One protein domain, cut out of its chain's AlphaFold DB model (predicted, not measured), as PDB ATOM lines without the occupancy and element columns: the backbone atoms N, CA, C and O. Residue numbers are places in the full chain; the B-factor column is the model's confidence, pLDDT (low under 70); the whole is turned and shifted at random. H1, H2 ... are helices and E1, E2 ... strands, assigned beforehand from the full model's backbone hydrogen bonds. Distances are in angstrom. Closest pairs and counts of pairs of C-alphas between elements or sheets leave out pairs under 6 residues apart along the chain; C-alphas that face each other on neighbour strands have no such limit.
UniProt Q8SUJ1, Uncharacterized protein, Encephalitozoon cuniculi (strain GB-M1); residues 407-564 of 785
ATOM      1  N   GLU A 407      54.077 -23.067  39.364       82.19
ATOM      2  CA  GLU A 407      54.700 -21.922  40.028       82.19
ATOM      3  C   GLU A 407      53.923 -20.627  39.775       82.19
ATOM      4  O   GLU A 407      53.637 -19.885  40.710       82.19
ATOM      5  N   GLU A 408      53.515 -20.377  38.531       84.56
ATOM      6  CA  GLU A 408      52.710 -19.200  38.181       84.56
ATOM      7  C   GLU A 408      51.351 -19.220  38.887       84.56
ATOM      8  O   GLU A 408      50.934 -18.213  39.459       84.56
ATOM      9  N   ARG A 409      50.699 -20.387  38.957       90.12
ATOM     10  CA  ARG A 409      49.445 -20.543  39.712       90.12
ATOM     11  C   ARG A 409      49.614 -20.310  41.209       90.12
ATOM     12  O   ARG A 409      48.732 -19.713  41.820       90.12
ATOM     13  N   LEU A 410      50.726 -20.759  41.799       87.75
ATOM     14  CA  LEU A 410      51.046 -20.469  43.199       87.75
ATOM     15  C   LEU A 410      51.197 -18.962  43.415       87.75
ATOM     16  O   LEU A 410      50.585 -18.431  44.333       87.75
ATOM     17  N   LYS A 411      51.942 -18.259  42.554       86.44
ATOM     18  CA  LYS A 411      52.113 -16.799  42.662       86.44
ATOM     19  C   LYS A 411      50.781 -16.054  42.576       86.44
ATOM     20  O   LYS A 411      50.540 -15.147  43.369       86.44
ATOM     21  N   LEU A 412      49.921 -16.445  41.636       89.75
ATOM     22  CA  LEU A 412      48.603 -15.837  41.453       89.75
ATOM     23  C   LEU A 412      47.687 -16.065  42.660       89.75
ATOM     24  O   LEU A 412      47.086 -15.115  43.157       89.75
ATOM     25  N   LEU A 413      47.618 -17.302  43.163       91.31
ATOM     26  CA  LEU A 413      46.823 -17.621  44.349       91.31
ATOM     27  C   LEU A 413      47.370 -16.913  45.597       91.31
ATOM     28  O   LEU A 413      46.592 -16.378  46.376       91.31
ATOM     29  N   TYR A 414      48.693 -16.869  45.764       87.94
ATOM     30  CA  TYR A 414      49.340 -16.200  46.891       87.94
ATOM     31  C   TYR A 414      49.026 -14.703  46.899       87.94
ATOM     32  O   TYR A 414      48.563 -14.186  47.910       87.94
ATOM     33  N   ARG A 415      49.184 -14.022  45.755       88.31
ATOM     34  CA  ARG A 415      48.856 -12.594  45.624       88.31
ATOM     35  C   ARG A 415      47.395 -12.313  45.976       88.31
ATOM     36  O   ARG A 415      47.119 -11.342  46.668       88.31
ATOM     37  N   PHE A 416      46.474 -13.162  45.522       90.94
ATOM     38  CA  PHE A 416      45.061 -13.035  45.870       90.94
ATOM     39  C   PHE A 416      44.817 -13.164  47.376       90.94
ATOM     40  O   PHE A 416      44.149 -12.311  47.944       90.94
ATOM     41  N   LEU A 417      45.392 -14.183  48.023       88.88
ATOM     42  CA  LEU A 417      45.229 -14.406  49.463       88.88
ATOM     43  C   LEU A 417      45.798 -13.254  50.298       88.88
ATOM     44  O   LEU A 417      45.140 -12.801  51.228       88.88
ATOM     45  N   VAL A 418      46.987 -12.758  49.942       84.25
ATOM     46  CA  VAL A 418      47.614 -11.612  50.615       84.25
ATOM     47  C   VAL A 418      46.738 -10.370  50.472       84.25
ATOM     48  O   VAL A 418      46.369  -9.776  51.477       84.25
ATOM     49  N   ASN A 419      46.336 -10.020  49.245       86.06
ATOM     50  CA  ASN A 419      45.490  -8.850  49.003       86.06
ATOM     51  C   ASN A 419      44.153  -8.943  49.751       86.06
ATOM     52  O   ASN A 419      43.692  -7.948  50.304       86.06
ATOM     53  N   HIS A 420      43.549 -10.135  49.783       86.88
ATOM     54  CA  HIS A 420      42.291 -10.388  50.483       86.88
ATOM     55  C   HIS A 420      42.431 -10.138  51.990       86.88
ATOM     56  O   HIS A 420      41.672  -9.339  52.539       86.88
ATOM     57  N   MET A 421      43.466 -10.693  52.628       82.56
ATOM     58  CA  MET A 421      43.735 -10.479  54.058       82.56
ATOM     59  C   MET A 421      44.107  -9.026  54.379       82.56
ATOM     60  O   MET A 421      43.560  -8.449  55.317       82.56
ATOM     61  N   THR A 422      44.984  -8.400  53.584       80.88
ATOM     62  CA  THR A 422      45.394  -7.001  53.794       80.88
ATOM     63  C   THR A 422      44.217  -6.037  53.652       80.88
ATOM     64  O   THR A 422      44.117  -5.091  54.425       80.88
ATOM     65  N   SER A 423      43.299  -6.282  52.709       81.00
ATOM     66  CA  SER A 423      42.116  -5.429  52.515       81.00
ATOM     67  C   SER A 423      41.115  -5.478  53.675       81.00
ATOM     68  O   SER A 423      40.341  -4.539  53.843       81.00
ATOM     69  N   ARG A 424      41.135  -6.552  54.475       80.00
ATOM     70  CA  ARG A 424      40.222  -6.772  55.608       80.00
ATOM     71  C   ARG A 424      40.862  -6.554  56.976       80.00
ATOM     72  O   ARG A 424      40.141  -6.412  57.955       80.00
ATOM     73  N   GLY A 425      42.193  -6.505  57.043       72.62
ATOM     74  CA  GLY A 425      42.927  -6.435  58.307       72.62
ATOM     75  C   GLY A 425      42.865  -7.734  59.119       72.62
ATOM     76  O   GLY A 425      43.048  -7.697  60.332       72.62
ATOM     77  N   ASP A 426      42.592  -8.872  58.472       77.75
ATOM     78  CA  ASP A 426      42.391 -10.152  59.155       77.75
ATOM     79  C   ASP A 426      43.731 -10.773  59.593       77.75
ATOM     80  O   ASP A 426      44.599 -11.060  58.766       77.75
ATOM     81  N   GLU A 427      43.887 -11.070  60.889       74.38
ATOM     82  CA  GLU A 427      45.057 -11.802  61.417       74.38
ATOM     83  C   GLU A 427      45.060 -13.287  61.017       74.38
ATOM     84  O   GLU A 427      46.106 -13.945  60.964       74.38
ATOM     85  N   SER A 428      43.881 -13.835  60.715       82.12
ATOM     86  CA  SER A 428      43.723 -15.194  60.210       82.12
ATOM     87  C   SER A 428      42.556 -15.289  59.233       82.12
ATOM     88  O   SER A 428      41.503 -14.695  59.448       82.12
ATOM     89  N   LEU A 429      42.736 -16.064  58.163       86.06
ATOM     90  CA  LEU A 429      41.742 -16.258  57.114       86.06
ATOM     91  C   LEU A 429      41.284 -17.713  57.075       86.06
ATOM     92  O   LEU A 429      42.075 -18.631  56.840       86.06
ATOM     93  N   ARG A 430      39.979 -17.934  57.234       87.88
ATOM     94  CA  ARG A 430      39.356 -19.225  56.935       87.88
ATOM     95  C   ARG A 430      39.124 -19.322  55.427       87.88
ATOM     96  O   ARG A 430      38.295 -18.607  54.881       87.88
ATOM     97  N   PHE A 431      39.834 -20.220  54.748       88.81
ATOM     98  CA  PHE A 431      39.672 -20.409  53.306       88.81
ATOM     99  C   PHE A 431      38.452 -21.291  53.008       88.81
ATOM    100  O   PHE A 431      38.520 -22.524  53.055       88.81
ATOM    101  N   ASP A 432      37.327 -20.650  52.700       87.75
ATOM    102  CA  ASP A 432      36.056 -21.293  52.379       87.75
ATOM    103  C   ASP A 432      35.358 -20.641  51.165       87.75
ATOM    104  O   ASP A 432      35.987 -19.971  50.343       87.75
ATOM    105  N   TRP A 433      34.060 -20.907  50.994       87.56
ATOM    106  CA  TRP A 433      33.278 -20.348  49.891       87.56
ATOM    107  C   TRP A 433      33.240 -18.814  49.901       87.56
ATOM    108  O   TRP A 433      33.238 -18.232  48.817       87.56
ATOM    109  N   GLU A 434      33.266 -18.160  51.067       88.38
ATOM    110  CA  GLU A 434      33.233 -16.694  51.150       88.38
ATOM    111  C   GLU A 434      34.516 -16.070  50.593       88.38
ATOM    112  O   GLU A 434      34.481 -15.019  49.961       88.38
ATOM    113  N   VAL A 435      35.643 -16.773  50.698       90.06
ATOM    114  CA  VAL A 435      36.885 -16.353  50.038       90.06
ATOM    115  C   VAL A 435      36.820 -16.630  48.534       90.06
ATOM    116  O   VAL A 435      37.160 -15.782  47.711       90.06
ATOM    117  N   VAL A 436      36.357 -17.820  48.138       90.44
ATOM    118  CA  VAL A 436      36.330 -18.214  46.718       90.44
ATOM    119  C   VAL A 436      35.350 -17.370  45.903       90.44
ATOM    120  O   VAL A 436      35.627 -17.088  44.739       90.44
ATOM    121  N   ARG A 437      34.213 -16.958  46.474       91.62
ATOM    122  CA  ARG A 437      33.200 -16.168  45.757       91.62
ATOM    123  C   ARG A 437      33.686 -14.762  45.390       91.62
ATOM    124  O   ARG A 437      33.200 -14.219  44.403       91.62
ATOM    125  N   GLU A 438      34.629 -14.206  46.150       91.00
ATOM    126  CA  GLU A 438      35.225 -12.878  45.929       91.00
ATOM    127  C   GLU A 438      36.405 -12.917  44.955       91.00
ATOM    128  O   GLU A 438      36.837 -11.888  44.442       91.00
ATOM    129  N   MET A 439      36.911 -14.113  44.649       92.69
ATOM    130  CA  MET A 439      37.939 -14.309  43.636       92.69
ATOM    131  C   MET A 439      37.443 -13.845  42.265       92.69
ATOM    132  O   MET A 439      36.324 -14.166  41.861       92.69
ATOM    133  N   GLU A 440      38.290 -13.157  41.500       93.19
ATOM    134  CA  GLU A 440      38.002 -12.898  40.090       93.19
ATOM    135  C   GLU A 440      37.855 -14.211  39.312       93.19
ATOM    136  O   GLU A 440      38.640 -15.155  39.465       93.19
ATOM    137  N   PHE A 441      36.880 -14.283  38.409       92.12
ATOM    138  CA  PHE A 441      36.638 -15.513  37.661       92.12
ATOM    139  C   PHE A 441      37.802 -15.863  36.715       92.12
ATOM    140  O   PHE A 441      38.119 -17.039  36.531       92.12
ATOM    141  N   ASN A 442      38.498 -14.862  36.166       90.38
ATOM    142  CA  ASN A 442      39.717 -15.070  35.371       90.38
ATOM    143  C   ASN A 442      40.844 -15.719  36.194       90.38
ATOM    144  O   ASN A 442      41.571 -16.583  35.693       90.38
ATOM    145  N   LEU A 443      40.960 -15.351  37.472       92.25
ATOM    146  CA  LEU A 443      41.906 -15.968  38.393       92.25
ATOM    147  C   LEU A 443      41.519 -17.426  38.685       92.25
ATOM    148  O   LEU A 443      42.379 -18.310  38.639       92.25
ATOM    149  N   LEU A 444      40.224 -17.709  38.879       93.31
ATOM    150  CA  LEU A 444      39.729 -19.082  39.026       93.31
ATOM    151  C   LEU A 444      40.076 -19.940  37.799       93.31
ATOM    152  O   LEU A 444      40.588 -21.047  37.963       93.31
ATOM    153  N   LEU A 445      39.833 -19.435  36.583       91.50
ATOM    154  CA  LEU A 445      40.185 -20.113  35.328       91.50
ATOM    155  C   LEU A 445      41.689 -20.398  35.227       91.50
ATOM    156  O   LEU A 445      42.081 -21.482  34.801       91.50
ATOM    157  N   SER A 446      42.520 -19.453  35.674       91.31
ATOM    158  CA  SER A 446      43.983 -19.580  35.673       91.31
ATOM    159  C   SER A 446      44.482 -20.670  36.624       91.31
ATOM    160  O   SER A 446      45.478 -21.334  36.337       91.31
ATOM    161  N   ILE A 447      43.786 -20.882  37.745       91.12
ATOM    162  CA  ILE A 447      44.204 -21.789  38.820       91.12
ATOM    163  C   ILE A 447      43.595 -23.190  38.678       91.12
ATOM    164  O   ILE A 447      44.283 -24.192  38.917       91.12
ATOM    165  N   VAL A 448      42.313 -23.264  38.314       90.12
ATOM    166  CA  VAL A 448      41.489 -24.476  38.342       90.12
ATOM    167  C   VAL A 448      41.144 -24.913  36.911       90.12
ATOM    168  O   VAL A 448      40.570 -24.137  36.153       90.12
ATOM    169  N   PRO A 449      41.421 -26.171  36.518       88.19
ATOM    170  CA  PRO A 449      41.245 -26.604  35.132       88.19
ATOM    171  C   PRO A 449      39.767 -26.791  34.756       88.19
ATOM    172  O   PRO A 449      39.018 -27.456  35.482       88.19
ATOM    173  N   PHE A 450      39.358 -26.285  33.588       84.69
ATOM    174  CA  PHE A 450      38.037 -26.517  32.983       84.69
ATOM    175  C   PHE A 450      38.163 -27.326  31.687       84.69
ATOM    176  O   PHE A 450      38.830 -26.916  30.744       84.69
ATOM    177  N   ASN A 451      37.464 -28.463  31.608       78.81
ATOM    178  CA  ASN A 451      37.699 -29.475  30.562       78.81
ATOM    179  C   ASN A 451      36.633 -29.450  29.453       78.81
ATOM    180  O   ASN A 451      36.472 -30.420  28.712       78.81
ATOM    181  N   ARG A 452      35.844 -28.374  29.368       80.31
ATOM    182  CA  ARG A 452      34.828 -28.189  28.327       80.31
ATOM    183  C   ARG A 452      35.416 -27.304  27.231       80.31
ATOM    184  O   ARG A 452      35.803 -26.180  27.522       80.31
ATOM    185  N   ILE A 453      35.455 -27.805  25.996       72.88
ATOM    186  CA  ILE A 453      35.922 -27.038  24.828       72.88
ATOM    187  C   ILE A 453      35.149 -25.718  24.733       72.88
ATOM    188  O   ILE A 453      33.919 -25.727  24.825       72.88
ATOM    189  N   GLY A 454      35.884 -24.615  24.563       73.50
ATOM    190  CA  GLY A 454      35.324 -23.278  24.360       73.50
ATOM    191  C   GLY A 454      34.485 -22.766  25.532       73.50
ATOM    192  O   GLY A 454      33.584 -21.960  25.321       73.50
ATOM    193  N   PHE A 455      34.702 -23.257  26.759       84.25
ATOM    194  CA  PHE A 455      33.912 -22.839  27.921       84.25
ATOM    195  C   PHE A 455      34.075 -21.350  28.216       84.25
ATOM    196  O   PHE A 455      33.060 -20.671  28.364       84.25
ATOM    197  N   ARG A 456      35.319 -20.855  28.267       84.94
ATOM    198  CA  ARG A 456      35.616 -19.439  28.527       84.94
ATOM    199  C   ARG A 456      34.932 -18.540  27.501       84.94
ATOM    200  O   ARG A 456      34.174 -17.659  27.869       84.94
ATOM    201  N   GLU A 457      35.117 -18.839  26.225       79.56
ATOM    202  CA  GLU A 457      34.530 -18.075  25.125       79.56
ATOM    203  C   GLU A 457      32.998 -18.145  25.079       79.56
ATOM    204  O   GLU A 457      32.328 -17.142  24.857       79.56
ATOM    205  N   SER A 458      32.411 -19.319  25.331       80.69
ATOM    206  CA  SER A 458      30.950 -19.453  25.430       80.69
ATOM    207  C   SER A 458      30.391 -18.636  26.597       80.69
ATOM    208  O   SER A 458      29.289 -18.107  26.501       80.69
ATOM    209  N   LEU A 459      31.143 -18.536  27.698       84.00
ATOM    210  CA  LEU A 459      30.768 -17.719  28.844       84.00
ATOM    211  C   LEU A 459      30.879 -16.223  28.530       84.00
ATOM    212  O   LEU A 459      29.948 -15.498  28.860       84.00
ATOM    213  N   CYS A 460      31.948 -15.776  27.863       82.94
ATOM    214  CA  CYS A 460      32.087 -14.386  27.416       82.94
ATOM    215  C   CYS A 460      30.928 -13.985  26.498       82.94
ATOM    216  O   CYS A 460      30.195 -13.063  26.827       82.94
ATOM    217  N   ARG A 461      30.645 -14.773  25.451       79.62
ATOM    218  CA  ARG A 461      29.506 -14.526  24.545       79.62
ATOM    219  C   ARG A 461      28.159 -14.476  25.269       79.62
ATOM    220  O   ARG A 461      27.301 -13.655  24.955       79.62
ATOM    221  N   PHE A 462      27.958 -15.345  26.259       82.75
ATOM    222  CA  PHE A 462      26.744 -15.322  27.075       82.75
ATOM    223  C   PHE A 462      26.631 -14.045  27.921       82.75
ATOM    224  O   PHE A 462      25.535 -13.523  28.107       82.75
ATOM    225  N   ILE A 463      27.752 -13.542  28.438       83.62
ATOM    226  CA  ILE A 463      27.799 -12.297  29.209       83.62
ATOM    227  C   ILE A 463      27.560 -11.089  28.298       83.62
ATOM    228  O   ILE A 463      26.733 -10.246  28.637       83.62
ATOM    229  N   ASP A 464      28.226 -11.043  27.147       80.88
ATOM    230  CA  ASP A 464      28.139  -9.941  26.181       80.88
ATOM    231  C   ASP A 464      26.739  -9.831  25.559       80.88
ATOM    232  O   ASP A 464      26.264  -8.739  25.268       80.88
ATOM    233  N   SER A 465      26.025 -10.955  25.435       77.38
ATOM    234  CA  SER A 465      24.618 -10.997  25.002       77.38
ATOM    235  C   SER A 465      23.603 -10.680  26.113       77.38
ATOM    236  O   SER A 465      22.406 -10.917  25.940       77.38
ATOM    237  N   GLY A 466      24.045 -10.209  27.286       73.06
ATOM    238  CA  GLY A 466      23.159  -9.885  28.410       73.06
ATOM    239  C   GLY A 466      22.433 -11.100  29.005       73.06
ATOM    240  O   GLY A 466      21.396 -10.955  29.649       73.06
ATOM    241  N   GLY A 467      22.946 -12.315  28.781       68.00
ATOM    242  CA  GLY A 467      22.342 -13.560  29.256       68.00
ATOM    243  C   GLY A 467      21.131 -14.049  28.451       68.00
ATOM    244  O   GLY A 467      20.441 -14.964  28.906       68.00
ATOM    245  N   ALA A 468      20.872 -13.467  27.274       59.72
ATOM    246  CA  ALA A 468      19.769 -13.853  26.391       59.72
ATOM    247  C   ALA A 468      20.129 -15.013  25.440       59.72
ATOM    248  O   ALA A 468      19.251 -15.784  25.046       59.72
ATOM    249  N   ASP A 469      21.413 -15.196  25.104       65.75
ATOM    250  CA  ASP A 469      21.842 -16.247  24.176       65.75
ATOM    251  C   ASP A 469      22.016 -17.614  24.866       65.75
ATOM    252  O   ASP A 469      23.117 -18.097  25.145       65.75
ATOM    253  N   GLY A 470      20.897 -18.305  25.099       60.56
ATOM    254  CA  GLY A 470      20.896 -19.693  25.576       60.56
ATOM    255  C   GLY A 470      21.575 -20.696  24.621       60.56
ATOM    256  O   GLY A 470      21.799 -21.852  25.005       60.56
ATOM    257  N   SER A 471      21.910 -20.284  23.391       62.50
ATOM    258  CA  SER A 471      22.607 -21.092  22.386       62.50
ATOM    259  C   SER A 471      24.133 -20.944  22.424       62.50
ATOM    260  O   SER A 471      24.826 -21.821  21.897       62.50
ATOM    261  N   ALA A 472      24.667 -19.954  23.155       63.00
ATOM    262  CA  ALA A 472      26.105 -19.723  23.333       63.00
ATOM    263  C   ALA A 472      26.863 -20.981  23.794       63.00
ATOM    264  O   ALA A 472      28.003 -21.229  23.410       63.00
ATOM    265  N   PHE A 473      26.201 -21.835  24.582       66.31
ATOM    266  CA  PHE A 473      26.760 -23.091  25.084       66.31
ATOM    267  C   PHE A 473      26.434 -24.325  24.220       66.31
ATOM    268  O   PHE A 473      26.908 -25.419  24.554       66.31
ATOM    269  N   LYS A 474      25.631 -24.189  23.153       59.41
ATOM    270  CA  LYS A 474      25.246 -25.270  22.222       59.41
ATOM    271  C   LYS A 474      26.207 -25.395  21.033       59.41
ATOM    272  O   LYS A 474      26.505 -26.518  20.636       59.41
ATOM    273  N   ARG A 475      26.742 -24.287  20.500       52.50
ATOM    274  CA  ARG A 475      27.739 -24.322  19.412       52.50
ATOM    275  C   ARG A 475      29.075 -24.839  19.940       52.50
ATOM    276  O   ARG A 475      29.834 -24.106  20.569       52.50
ATOM    277  N   ARG A 476      29.383 -26.110  19.679       51.66
ATOM    278  CA  ARG A 476      30.757 -26.607  19.772       51.66
ATOM    279  C   ARG A 476      31.363 -26.603  18.369       51.66
ATOM    280  O   ARG A 476      30.837 -27.245  17.466       51.66
ATOM    281  N   SER A 477      32.514 -25.945  18.253       45.12
ATOM    282  CA  SER A 477      33.607 -26.199  17.296       45.12
ATOM    283  C   SER A 477      33.689 -25.548  15.902       45.12
ATOM    284  O   SER A 477      34.784 -25.651  15.371       45.12
ATOM    285  N   HIS A 478      32.707 -24.833  15.328       37.91
ATOM    286  CA  HIS A 478      32.877 -24.352  13.927       37.91
ATOM    287  C   HIS A 478      32.810 -22.850  13.623       37.91
ATOM    288  O   HIS A 478      33.142 -22.463  12.512       37.91
ATOM    289  N   GLU A 479      32.503 -21.989  14.589       40.41
ATOM    290  CA  GLU A 479      32.546 -20.528  14.386       40.41
ATOM    291  C   GLU A 479      33.422 -19.859  15.444       40.41
ATOM    292  O   GLU A 479      33.036 -18.890  16.089       40.41
ATOM    293  N   LEU A 480      34.600 -20.429  15.684       44.75
ATOM    294  CA  LEU A 480      35.629 -19.749  16.464       44.75
ATOM    295  C   LEU A 480      36.452 -18.911  15.486       44.75
ATOM    296  O   LEU A 480      37.547 -19.304  15.089       44.75
ATOM    297  N   SER A 481      35.863 -17.809  15.011       36.47
ATOM    298  CA  SER A 481      36.545 -16.845  14.149       36.47
ATOM    299  C   SER A 481      37.784 -16.304  14.867       36.47
ATOM    300  O   SER A 481      37.724 -15.949  16.045       36.47
ATOM    301  N   GLY A 482      38.903 -16.256  14.143       38.59
ATOM    302  CA  GLY A 482      40.271 -16.043  14.632       38.59
ATOM    303  C   GLY A 482      40.606 -14.705  15.304       38.59
ATOM    304  O   GLY A 482      41.783 -14.377  15.391       38.59
ATOM    305  N   GLU A 483      39.633 -13.958  15.827       38.81
ATOM    306  CA  GLU A 483      39.834 -12.628  16.431       38.81
ATOM    307  C   GLU A 483      39.380 -12.522  17.905       38.81
ATOM    308  O   GLU A 483      39.439 -11.457  18.516       38.81
ATOM    309  N   ALA A 484      38.978 -13.624  18.549       42.00
ATOM    310  CA  ALA A 484      38.371 -13.580  19.889       42.00
ATOM    311  C   ALA A 484      39.348 -13.333  21.067       42.00
ATOM    312  O   ALA A 484      38.910 -13.186  22.210       42.00
ATOM    313  N   GLY A 485      40.666 -13.284  20.832       41.91
ATOM    314  CA  GLY A 485      41.672 -13.192  21.900       41.91
ATOM    315  C   GLY A 485      41.625 -11.891  22.713       41.91
ATOM    316  O   GLY A 485      41.811 -11.927  23.929       41.91
ATOM    317  N   ALA A 486      41.337 -10.758  22.063       40.34
ATOM    318  CA  ALA A 486      41.279  -9.446  22.714       40.34
ATOM    319  C   ALA A 486      39.872  -9.112  23.250       40.34
ATOM    320  O   ALA A 486      39.739  -8.595  24.358       40.34
ATOM    321  N   SER A 487      38.820  -9.477  22.510       47.03
ATOM    322  CA  SER A 487      37.417  -9.210  22.871       47.03
ATOM    323  C   SER A 487      36.931 -10.048  24.069       47.03
ATOM    324  O   SER A 487      36.291  -9.511  24.971       47.03
ATOM    325  N   CYS A 488      37.305 -11.334  24.169       50.84
ATOM    326  CA  CYS A 488      36.843 -12.201  25.266       50.84
ATOM    327  C   CYS A 488      37.458 -11.867  26.638       50.84
ATOM    328  O   CYS A 488      36.894 -12.239  27.669       50.84
ATOM    329  N   ALA A 489      38.620 -11.206  26.690       54.94
ATOM    330  CA  ALA A 489      39.262 -10.846  27.956       54.94
ATOM    331  C   ALA A 489      38.521  -9.708  28.684       54.94
ATOM    332  O   ALA A 489      38.469  -9.713  29.914       54.94
ATOM    333  N   ALA A 490      37.903  -8.790  27.933       61.97
ATOM    334  CA  ALA A 490      37.174  -7.647  28.479       61.97
ATOM    335  C   ALA A 490      35.890  -8.066  29.220       61.97
ATOM    336  O   ALA A 490      35.644  -7.596  30.326       61.97
ATOM    337  N   ALA A 491      35.128  -9.021  28.672       72.31
ATOM    338  CA  ALA A 491      33.834  -9.462  29.209       72.31
ATOM    339  C   ALA A 491      33.892 -10.072  30.628       72.31
ATOM    340  O   ALA A 491      32.932  -9.994  31.401       72.31
ATOM    341  N   LEU A 492      35.015 -10.717  30.964       76.94
ATOM    342  CA  LEU A 492      35.256 -11.349  32.269       76.94
ATOM    343  C   LEU A 492      36.090 -10.480  33.217       76.94
ATOM    344  O   LEU A 492      36.271 -10.857  34.375       76.94
ATOM    345  N   SER A 493      36.626  -9.355  32.739       79.31
ATOM    346  CA  SER A 493      37.442  -8.457  33.553       79.31
ATOM    347  C   SER A 493      36.610  -7.863  34.693       79.31
ATOM    348  O   SER A 493      35.480  -7.429  34.472       79.31
ATOM    349  N   GLY A 494      37.135  -7.893  35.919       78.94
ATOM    350  CA  GLY A 494      36.461  -7.365  37.111       78.94
ATOM    351  C   GLY A 494      35.250  -8.166  37.615       78.94
ATOM    352  O   GLY A 494      34.662  -7.778  38.620       78.94
ATOM    353  N   LYS A 495      34.866  -9.282  36.972       88.88
ATOM    354  CA  LYS A 495      33.768 -10.141  37.453       88.88
ATOM    355  C   LYS A 495      34.265 -11.177  38.456       88.88
ATOM    356  O   LYS A 495      35.180 -11.955  38.167       88.88
ATOM    357  N   THR A 496      33.606 -11.245  39.606       92.94
ATOM    358  CA  THR A 496      33.891 -12.231  40.652       92.94
ATOM    359  C   THR A 496      33.229 -13.578  40.359       92.94
ATOM    360  O   THR A 496      32.323 -13.710  39.528       92.94
ATOM    361  N   VAL A 497      33.657 -14.621  41.068       90.94
ATOM    362  CA  VAL A 497      32.998 -15.931  41.045       90.94
ATOM    363  C   VAL A 497      31.532 -15.820  41.477       90.94
ATOM    364  O   VAL A 497      30.684 -16.498  40.890       90.94
ATOM    365  N   SER A 498      31.215 -14.952  42.445       90.56
ATOM    366  CA  SER A 498      29.841 -14.676  42.884       90.56
ATOM    367  C   SER A 498      28.982 -14.150  41.732       90.56
ATOM    368  O   SER A 498      27.890 -14.675  41.498       90.56
ATOM    369  N   ASP A 499      29.501 -13.189  40.962       89.62
ATOM    370  CA  ASP A 499      28.780 -12.579  39.837       89.62
ATOM    371  C   ASP A 499      28.436 -13.618  38.769       89.62
ATOM    372  O   ASP A 499      27.303 -13.689  38.294       89.62
ATOM    373  N   ILE A 500      29.395 -14.485  38.433       88.06
ATOM    374  CA  ILE A 500      29.209 -15.533  37.423       88.06
ATOM    375  C   ILE A 500      28.255 -16.632  37.905       88.06
ATOM    376  O   ILE A 500      27.452 -17.142  37.120       88.06
ATOM    377  N   VAL A 501      28.314 -17.016  39.183       85.88
ATOM    378  CA  VAL A 501      27.402 -18.019  39.758       85.88
ATOM    379  C   VAL A 501      25.969 -17.484  39.858       85.88
ATOM    380  O   VAL A 501      25.028 -18.270  39.715       85.88
ATOM    381  N   GLY A 502      25.803 -16.170  40.042       82.00
ATOM    382  CA  GLY A 502      24.511 -15.481  40.042       82.00
ATOM    383  C   GLY A 502      23.828 -15.400  38.670       82.00
ATOM    384  O   GLY A 502      22.617 -15.187  38.602       82.00
ATOM    385  N   LEU A 503      24.559 -15.621  37.570       85.06
ATOM    386  CA  LEU A 503      23.987 -15.607  36.223       85.06
ATOM    387  C   LEU A 503      22.983 -16.754  36.009       85.06
ATOM    388  O   LEU A 503      23.170 -17.889  36.464       85.06
ATOM    389  N   LYS A 504      21.940 -16.493  35.205       82.94
ATOM    390  CA  LYS A 504      20.938 -17.486  34.767       82.94
ATOM    391  C   LYS A 504      21.508 -18.469  33.727       82.94
ATOM    392  O   LYS A 504      21.009 -18.603  32.617       82.94
ATOM    393  N   LEU A 505      22.564 -19.190  34.097       80.38
ATOM    394  CA  LEU A 505      23.274 -20.125  33.225       80.38
ATOM    395  C   LEU A 505      22.501 -21.449  33.039       80.38
ATOM    396  O   LEU A 505      21.745 -21.875  33.927       80.38
ATOM    397  N   PRO A 506      22.745 -22.190  31.943       78.81
ATOM    398  CA  PRO A 506      22.241 -23.552  31.790       78.81
ATOM    399  C   PRO A 506      22.644 -24.452  32.967       78.81
ATOM    400  O   PRO A 506      23.754 -24.351  33.499       78.81
ATOM    401  N   GLN A 507      21.773 -25.382  33.370       73.62
ATOM    402  CA  GLN A 507      21.992 -26.226  34.558       73.62
ATOM    403  C   GLN A 507      23.306 -27.027  34.490       73.62
ATOM    404  O   GLN A 507      24.006 -27.177  35.494       73.62
ATOM    405  N   SER A 508      23.683 -27.502  33.300       73.19
ATOM    406  CA  SER A 508      24.949 -28.210  33.071       73.19
ATOM    407  C   SER A 508      26.185 -27.335  33.318       73.19
ATOM    408  O   SER A 508      27.181 -27.826  33.852       73.19
ATOM    409  N   ILE A 509      26.107 -26.043  32.987       78.81
ATOM    410  CA  ILE A 509      27.168 -25.055  33.214       78.81
ATOM    411  C   ILE A 509      27.249 -24.691  34.696       78.81
ATOM    412  O   ILE A 509      28.330 -24.762  35.275       78.81
ATOM    413  N   ARG A 510      26.109 -24.417  35.344       78.38
ATOM    414  CA  ARG A 510      26.064 -24.168  36.797       78.38
ATOM    415  C   ARG A 510      26.668 -25.322  37.589       78.38
ATOM    416  O   ARG A 510      27.469 -25.105  38.494       78.38
ATOM    417  N   LYS A 511      26.344 -26.564  37.213       77.69
ATOM    418  CA  LYS A 511      26.923 -27.762  37.838       77.69
ATOM    419  C   LYS A 511      28.436 -27.848  37.620       77.69
ATOM    420  O   LYS A 511      29.140 -28.246  38.541       77.69
ATOM    421  N   LEU A 512      28.932 -27.496  36.430       81.31
ATOM    422  CA  LEU A 512      30.368 -27.470  36.141       81.31
ATOM    423  C   LEU A 512      31.091 -26.459  37.037       81.31
ATOM    424  O   LEU A 512      32.053 -26.841  37.692       81.31
ATOM    425  N   ILE A 513      30.596 -25.220  37.113       83.62
ATOM    426  CA  ILE A 513      31.197 -24.155  37.931       83.62
ATOM    427  C   ILE A 513      31.149 -24.528  39.418       83.62
ATOM    428  O   ILE A 513      32.183 -24.503  40.080       83.62
ATOM    429  N   ARG A 514      29.999 -25.001  39.924       83.81
ATOM    430  CA  ARG A 514      29.838 -25.426  41.330       83.81
ATOM    431  C   ARG A 514      30.871 -26.477  41.758       83.81
ATOM    432  O   ARG A 514      31.339 -26.461  42.887       83.81
ATOM    433  N   LEU A 515      31.243 -27.391  40.865       81.56
ATOM    434  CA  LEU A 515      32.256 -28.410  41.165       81.56
ATOM    435  C   LEU A 515      33.688 -27.863  41.180       81.56
ATOM    436  O   LEU A 515      34.572 -28.496  41.754       81.56
ATOM    437  N   LYS A 516      33.928 -26.728  40.520       85.50
ATOM    438  CA  LYS A 516      35.250 -26.112  40.370       85.50
ATOM    439  C   LYS A 516      35.545 -25.059  41.435       85.50
ATOM    440  O   LYS A 516      36.708 -24.855  41.754       85.50
ATOM    441  N   VAL A 517      34.514 -24.494  42.057       87.12
ATOM    442  CA  VAL A 517      34.651 -23.552  43.183       87.12
ATOM    443  C   VAL A 517      34.842 -24.229  44.545       87.12
ATOM    444  O   VAL A 517      35.080 -23.560  45.542       87.12
ATOM    445  N   GLY A 518      34.750 -25.561  44.621       84.19
ATOM    446  CA  GLY A 518      34.982 -26.277  45.875       84.19
ATOM    447  C   GLY A 518      36.424 -26.124  46.369       84.19
ATOM    448  O   GLY A 518      37.362 -26.298  45.586       84.19
ATOM    449  N   VAL A 519      36.593 -25.891  47.677       81.81
ATOM    450  CA  VAL A 519      37.895 -25.710  48.359       81.81
ATOM    451  C   VAL A 519      38.886 -26.833  48.033       81.81
ATOM    452  O   VAL A 519      40.076 -26.584  47.840       81.81
ATOM    453  N   GLY A 520      38.394 -28.066  47.862       81.81
ATOM    454  CA  GLY A 520      39.201 -29.231  47.484       81.81
ATOM    455  C   GLY A 520      40.058 -29.041  46.224       81.81
ATOM    456  O   GLY A 520      41.132 -29.632  46.130       81.81
ATOM    457  N   ASN A 521      39.647 -28.182  45.281       85.56
ATOM    458  CA  ASN A 521      40.425 -27.897  44.068       85.56
ATOM    459  C   ASN A 521      41.693 -27.062  44.340       85.56
ATOM    460  O   ASN A 521      42.605 -27.067  43.515       85.56
ATOM    461  N   PHE A 522      41.777 -26.388  45.493       88.06
ATOM    462  CA  PHE A 522      42.888 -25.508  45.877       88.06
ATOM    463  C   PHE A 522      43.864 -26.164  46.862       88.06
ATOM    464  O   PHE A 522      45.027 -25.770  46.922       88.06
ATOM    465  N   VAL A 523      43.438 -27.211  47.582       85.69
ATOM    466  CA  VAL A 523      44.212 -27.872  48.656       85.69
ATOM    467  C   VAL A 523      45.630 -28.254  48.228       85.69
ATOM    468  O   VAL A 523      46.568 -28.109  49.003       85.69
ATOM    469  N   SER A 524      45.813 -28.723  46.990       87.19
ATOM    470  CA  SER A 524      47.137 -29.098  46.473       87.19
ATOM    471  C   SER A 524      48.103 -27.908  46.382       87.19
ATOM    472  O   SER A 524      49.297 -28.066  46.628       87.19
ATOM    473  N   LEU A 525      47.600 -26.717  46.040       87.75
ATOM    474  CA  LEU A 525      48.400 -25.491  45.985       87.75
ATOM    475  C   LEU A 525      48.654 -24.942  47.393       87.75
ATOM    476  O   LEU A 525      49.790 -24.608  47.706       87.75
ATOM    477  N   LEU A 526      47.634 -24.944  48.256       87.62
ATOM    478  CA  LEU A 526      47.737 -24.467  49.642       87.62
ATOM    479  C   LEU A 526      48.730 -25.310  50.463       87.62
ATOM    480  O   LEU A 526      49.617 -24.760  51.107       87.62
ATOM    481  N   LYS A 527      48.674 -26.648  50.355       85.62
ATOM    482  CA  LYS A 527      49.664 -27.549  50.983       85.62
ATOM    483  C   LYS A 527      51.091 -27.202  50.578       85.62
ATOM    484  O   LYS A 527      51.975 -27.186  51.420       85.62
ATOM    485  N   GLN A 528      51.305 -26.885  49.306       83.00
ATOM    486  CA  GLN A 528      52.633 -26.551  48.815       83.00
ATOM    487  C   GLN A 528      53.116 -25.182  49.307       83.00
ATOM    488  O   GLN A 528      54.300 -25.034  49.577       83.00
ATOM    489  N   MET A 529      52.231 -24.190  49.446       84.38
ATOM    490  CA  MET A 529      52.593 -22.899  50.050       84.38
ATOM    491  C   MET A 529      53.037 -23.065  51.505       84.38
ATOM    492  O   MET A 529      54.030 -22.463  51.905       84.38
ATOM    493  N   ARG A 530      52.352 -23.937  52.253       84.06
ATOM    494  CA  ARG A 530      52.742 -24.337  53.609       84.06
ATOM    495  C   ARG A 530      54.081 -25.074  53.626       84.06
ATOM    496  O   ARG A 530      54.952 -24.734  54.415       84.06
ATOM    497  N   ASP A 531      54.272 -26.059  52.747       82.25
ATOM    498  CA  ASP A 531      55.519 -26.837  52.681       82.25
ATOM    499  C   ASP A 531      56.728 -25.957  52.301       82.25
ATOM    500  O   ASP A 531      57.846 -26.210  52.740       82.25
ATOM    501  N   LEU A 532      56.503 -24.907  51.504       77.00
ATOM    502  CA  LEU A 532      57.504 -23.891  51.163       77.00
ATOM    503  C   LEU A 532      57.665 -22.805  52.240       77.00
ATOM    504  O   LEU A 532      58.447 -21.881  52.031       77.00
ATOM    505  N   GLN A 533      56.931 -22.902  53.356       74.50
ATOM    506  CA  GLN A 533      56.922 -21.935  54.461       74.50
ATOM    507  C   GLN A 533      56.599 -20.498  54.010       74.50
ATOM    508  O   GLN A 533      57.042 -19.528  54.614       74.50
ATOM    509  N   VAL A 534      55.821 -20.358  52.928       76.31
ATOM    510  CA  VAL A 534      55.375 -19.057  52.398       76.31
ATOM    511  C   VAL A 534      54.127 -18.564  53.133       76.31
ATOM    512  O   VAL A 534      53.903 -17.363  53.231       76.31
ATOM    513  N   LEU A 535      53.312 -19.494  53.635       77.12
ATOM    514  CA  LEU A 535      52.127 -19.235  54.448       77.12
ATOM    515  C   LEU A 535      52.115 -20.198  55.629       77.12
ATOM    516  O   LEU A 535      52.304 -21.401  55.428       77.12
ATOM    517  N   ASP A 536      51.820 -19.694  56.825       76.44
ATOM    518  CA  ASP A 536      51.469 -20.561  57.947       76.44
ATOM    519  C   ASP A 536      49.996 -20.972  57.823       76.44
ATOM    520  O   ASP A 536      49.109 -20.138  57.618       76.44
ATOM    521  N   MET A 537      49.733 -22.278  57.847       82.69
ATOM    522  CA  MET A 537      48.416 -22.829  57.530       82.69
ATOM    523  C   MET A 537      48.112 -24.095  58.319       82.69
ATOM    524  O   MET A 537      48.855 -25.080  58.270       82.69
ATOM    525  N   GLU A 538      46.917 -24.133  58.897       80.69
ATOM    526  CA  GLU A 538      46.313 -25.343  59.437       80.69
ATOM    527  C   GLU A 538      45.364 -25.949  58.397       80.69
ATOM    528  O   GLU A 538      44.343 -25.364  58.028       80.69
ATOM    529  N   ILE A 539      45.706 -27.144  57.906       78.69
ATOM    530  CA  ILE A 539      44.907 -27.883  56.921       78.69
ATOM    531  C   ILE A 539      44.370 -29.148  57.590       78.69
ATOM    532  O   ILE A 539      45.126 -30.080  57.854       78.69
ATOM    533  N   SER A 540      43.057 -29.193  57.809       73.44
ATOM    534  CA  SER A 540      42.328 -30.354  58.334       73.44
ATOM    535  C   SER A 540      41.271 -30.837  57.334       73.44
ATOM    536  O   SER A 540      41.052 -30.213  56.294       73.44
ATOM    537  N   CYS A 541      40.599 -31.950  57.641       59.44
ATOM    538  CA  CYS A 541      39.483 -32.447  56.831       59.44
ATOM    539  C   CYS A 541      38.266 -31.501  56.839       59.44
ATOM    540  O   CYS A 541      37.467 -31.544  55.908       59.44
ATOM    541  N   GLU A 542      38.137 -30.651  57.861       66.31
ATOM    542  CA  GLU A 542      36.949 -29.817  58.098       66.31
ATOM    543  C   GLU A 542      37.179 -28.333  57.789       66.31
ATOM    544  O   GLU A 542      36.245 -27.611  57.436       66.31
ATOM    545  N   ARG A 543      38.423 -27.856  57.907       78.25
ATOM    546  CA  ARG A 543      38.775 -26.442  57.733       78.25
ATOM    547  C   ARG A 543      40.195 -26.242  57.217       78.25
ATOM    548  O   ARG A 543      41.105 -27.004  57.553       78.25
ATOM    549  N   VAL A 544      40.358 -25.172  56.443       84.81
ATOM    550  CA  VAL A 544      41.649 -24.611  56.044       84.81
ATOM    551  C   VAL A 544      41.743 -23.211  56.641       84.81
ATOM    552  O   VAL A 544      40.919 -22.359  56.317       84.81
ATOM    553  N   VAL A 545      42.712 -22.990  57.527       85.06
ATOM    554  CA  VAL A 545      42.946 -21.700  58.191       85.06
ATOM    555  C   VAL A 545      44.352 -21.224  57.852       85.06
ATOM    556  O   VAL A 545      45.301 -21.998  57.939       85.06
ATOM    557  N   ILE A 546      44.472 -19.966  57.448       84.56
ATOM    558  CA  ILE A 546      45.717 -19.302  57.056       84.56
ATOM    559  C   ILE A 546      46.039 -18.273  58.138       84.56
ATOM    560  O   ILE A 546      45.192 -17.436  58.435       84.56
ATOM    561  N   LYS A 547      47.226 -18.341  58.743       79.19
ATOM    562  CA  LYS A 547      47.669 -17.420  59.801       79.19
ATOM    563  C   LYS A 547      48.577 -16.336  59.213       79.19
ATOM    564  O   LYS A 547      49.419 -16.621  58.363       79.19
ATOM    565  N   GLY A 548      48.415 -15.096  59.669       62.06
ATOM    566  CA  GLY A 548      49.060 -13.913  59.088       62.06
ATOM    567  C   GLY A 548      50.547 -13.701  59.409       62.06
ATOM    568  O   GLY A 548      51.123 -12.738  58.913       62.06
ATOM    569  N   MET A 549      51.198 -14.564  60.202       55.09
ATOM    570  CA  MET A 549      52.476 -14.245  60.873       55.09
ATOM    571  C   MET A 549      53.730 -14.035  59.988       55.09
ATOM    572  O   MET A 549      54.793 -13.754  60.533       55.09
ATOM    573  N   ALA A 550      53.657 -14.103  58.652       52.72
ATOM    574  CA  ALA A 550      54.803 -13.793  57.774       52.72
ATOM    575  C   ALA A 550      54.401 -13.383  56.339       52.72
ATOM    576  O   ALA A 550      54.935 -13.891  55.352       52.72
ATOM    577  N   MET A 551      53.427 -12.486  56.193       57.00
ATOM    578  CA  MET A 551      52.901 -12.078  54.884       57.00
ATOM    579  C   MET A 551      53.613 -10.838  54.317       57.00
ATOM    580  O   MET A 551      53.018  -9.769  54.256       57.00
ATOM    581  N   ASP A 552      54.866 -10.966  53.867       60.06
ATOM    582  CA  ASP A 552      55.496  -9.923  53.038       60.06
ATOM    583  C   ASP A 552      55.466 -10.326  51.543       60.06
ATOM    584  O   ASP A 552      56.194 -11.248  51.143       60.06
ATOM    585  N   PRO A 553      54.632  -9.680  50.693       62.88
ATOM    586  CA  PRO A 553      54.449 -10.072  49.295       62.88
ATOM    587  C   PRO A 553      55.757 -10.226  48.482       62.88
ATOM    588  O   PRO A 553      55.879 -11.212  47.747       62.88
ATOM    589  N   PRO A 554      56.757  -9.325  48.587       63.34
ATOM    590  CA  PRO A 554      58.047  -9.446  47.909       63.34
ATOM    591  C   PRO A 554      58.891 -10.631  48.399       63.34
ATOM    592  O   PRO A 554      59.519 -11.304  47.576       63.34
ATOM    593  N   LEU A 555      58.925 -10.912  49.709       64.50
ATOM    594  CA  LEU A 555      59.686 -12.035  50.272       64.50
ATOM    595  C   LEU A 555      59.047 -13.386  49.920       64.50
ATOM    596  O   LEU A 555      59.759 -14.297  49.484       64.50
ATOM    597  N   GLY A 556      57.717 -13.495  49.996       66.19
ATOM    598  CA  GLY A 556      56.979 -14.700  49.604       66.19
ATOM    599  C   GLY A 556      57.102 -15.013  48.108       66.19
ATOM    600  O   GLY A 556      57.357 -16.158  47.724       66.19
ATOM    601  N   LEU A 557      57.030 -13.993  47.244       70.44
ATOM    602  CA  LEU A 557      57.254 -14.154  45.801       70.44
ATOM    603  C   LEU A 557      58.694 -14.590  45.484       70.44
ATOM    604  O   LEU A 557      58.883 -15.479  44.652       70.44
ATOM    605  N   LYS A 558      59.702 -14.044  46.183       68.44
ATOM    606  CA  LYS A 558      61.109 -14.469  46.052       68.44
ATOM    607  C   LYS A 558      61.333 -15.913  46.521       68.44
ATOM    608  O   LYS A 558      62.115 -16.635  45.901       68.44
ATOM    609  N   ALA A 559      60.652 -16.363  47.577       67.19
ATOM    610  CA  ALA A 559      60.708 -17.753  48.039       67.19
ATOM    611  C   ALA A 559      60.100 -18.721  47.005       67.19
ATOM    612  O   ALA A 559      60.721 -19.732  46.657       67.19
ATOM    613  N   LEU A 560      58.952 -18.358  46.417       71.00
ATOM    614  CA  LEU A 560      58.334 -19.097  45.309       71.00
ATOM    615  C   LEU A 560      59.222 -19.122  44.048       71.00
ATOM    616  O   LEU A 560      59.188 -20.087  43.286       71.00
ATOM    617  N   GLU A 561      60.045 -18.092  43.828       68.88
ATOM    618  CA  GLU A 561      60.997 -18.015  42.709       68.88
ATOM    619  C   GLU A 561      62.275 -18.833  42.903       68.88
ATOM    620  O   GLU A 561      62.854 -19.293  41.914       68.88
ATOM    621  N   LYS A 562      62.722 -19.035  44.149       63.38
ATOM    622  CA  LYS A 562      63.893 -19.867  44.473       63.38
ATOM    623  C   LYS A 562      63.598 -21.368  44.381       63.38
ATOM    624  O   LYS A 562      64.508 -22.138  44.082       63.38
ATOM    625  N   ALA A 563      62.341 -21.788  44.535       58.56
ATOM    626  CA  ALA A 563      61.888 -23.183  44.456       58.56
ATOM    627  C   ALA A 563      61.873 -23.781  43.021       58.56
ATOM    628  O   ALA A 563      61.013 -24.592  42.674       58.56
ATOM    629  N   LYS A 564      62.825 -23.394  42.158       54.69
ATOM    630  CA  LYS A 564      62.919 -23.824  40.754       54.69
ATOM    631  C   LYS A 564      63.179 -25.327  40.628       54.69
ATOM    632  O   LYS A 564      64.320 -25.773  40.735       54.69
TER     633      LYS A 564
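What this domain is: This is residues 407 to 564 of the 785 residues of an uncharacterized protein of Encephalitozoon cuniculi (strain GB-M1) (UniProt Q8SUJ1). What shape do these atoms make? The model is elongated: at one end H1 and H8 lie over one face of a small three-stranded sheet and H9 packs along H1, while short helices H4 to H7 make a loose group at the other end, with H2 and H3 between. What is it built of? The printed part has 158 residues with nine named helices and three named strands, in the order H1 E1 H2 H3 H4 H5 H6 H7 H8 E2 E3 H9, mostly helix; the antiparallel sheet has the order E1, E3, E2. How tightly is it gathered? It is compact, with a radius of gyration of the C-alphas of 17.4 A and spans of 49, 32 and 25 A.

How they stand to each other: What touches the first helix? H1, residues 407 to 424, touches H9, residues 553 to 562, at a shallow tilt of 16 degrees, opposite ways; their closest C-alphas, of Lys 411 and Leu 557, are 6.6 A apart. With residues 409 to 413 alone it touches H3, residues 441 to 447, closest at the C-alphas of Arg 409 and Ile 447, 5.5 A. How is the sheet made? E1, residues 428 to 430, is antiparallel to E3, residues 544 to 547, with N 429 and O 546 2.8 A apart; E3 forms a hairpin with E2, residues 536 to 539, with N 538 and O 545 2.8 A apart, both pairs within hydrogen-bond range. H1 and H8, residues 523 to 531, are on one face of it, two layers, and H8 lies over E2. Which helix is the hub? H6, residues 497 to 502, touches H2, residues 433 to 438, closest at the C-alphas of Arg 437 and Ser 498, 4.7 A; it only just touches H3 and H7, residues 507 to 516, with 3 pairs of C-alphas within 8 A each, and forms a helical hairpin with H7. H4, residues 455 to 464, touches H5, residues 484 to 492, closest at the C-alphas of Cys 460 and Ala 491, 5.5 A. How complete are the helix backbones? Every O i to N i+4 pair is within hydrogen-bond range in H1, H3, H4, H6, H7 and H9; the counts are 1 of 2 in H2, 4 of 5 in H8 and 1 of 5 in H5, which has 1 of 6 O i to N i+3 pairs.

Where its parts are: Where does H1 run? It goes 26.1 A from C-alpha 407 at (54.700, -21.922, 40.028). Where does H9 end? It ends at C-alpha 562 at (63.893, -19.867, 44.473), after 14.4 A; H7 measures 14.5 A and H4 14.2 A.

The domain as a whole: How far does it reach? The two C-alphas farthest apart, of His 478 and Met 549, are 51.9 A apart, and the printed part has no cut. Where are the long link and the low confidence? Residues 465 to 483 make the long link from H4 to H5; pLDDT is under 70 in 41 residues, among them 467 to 490.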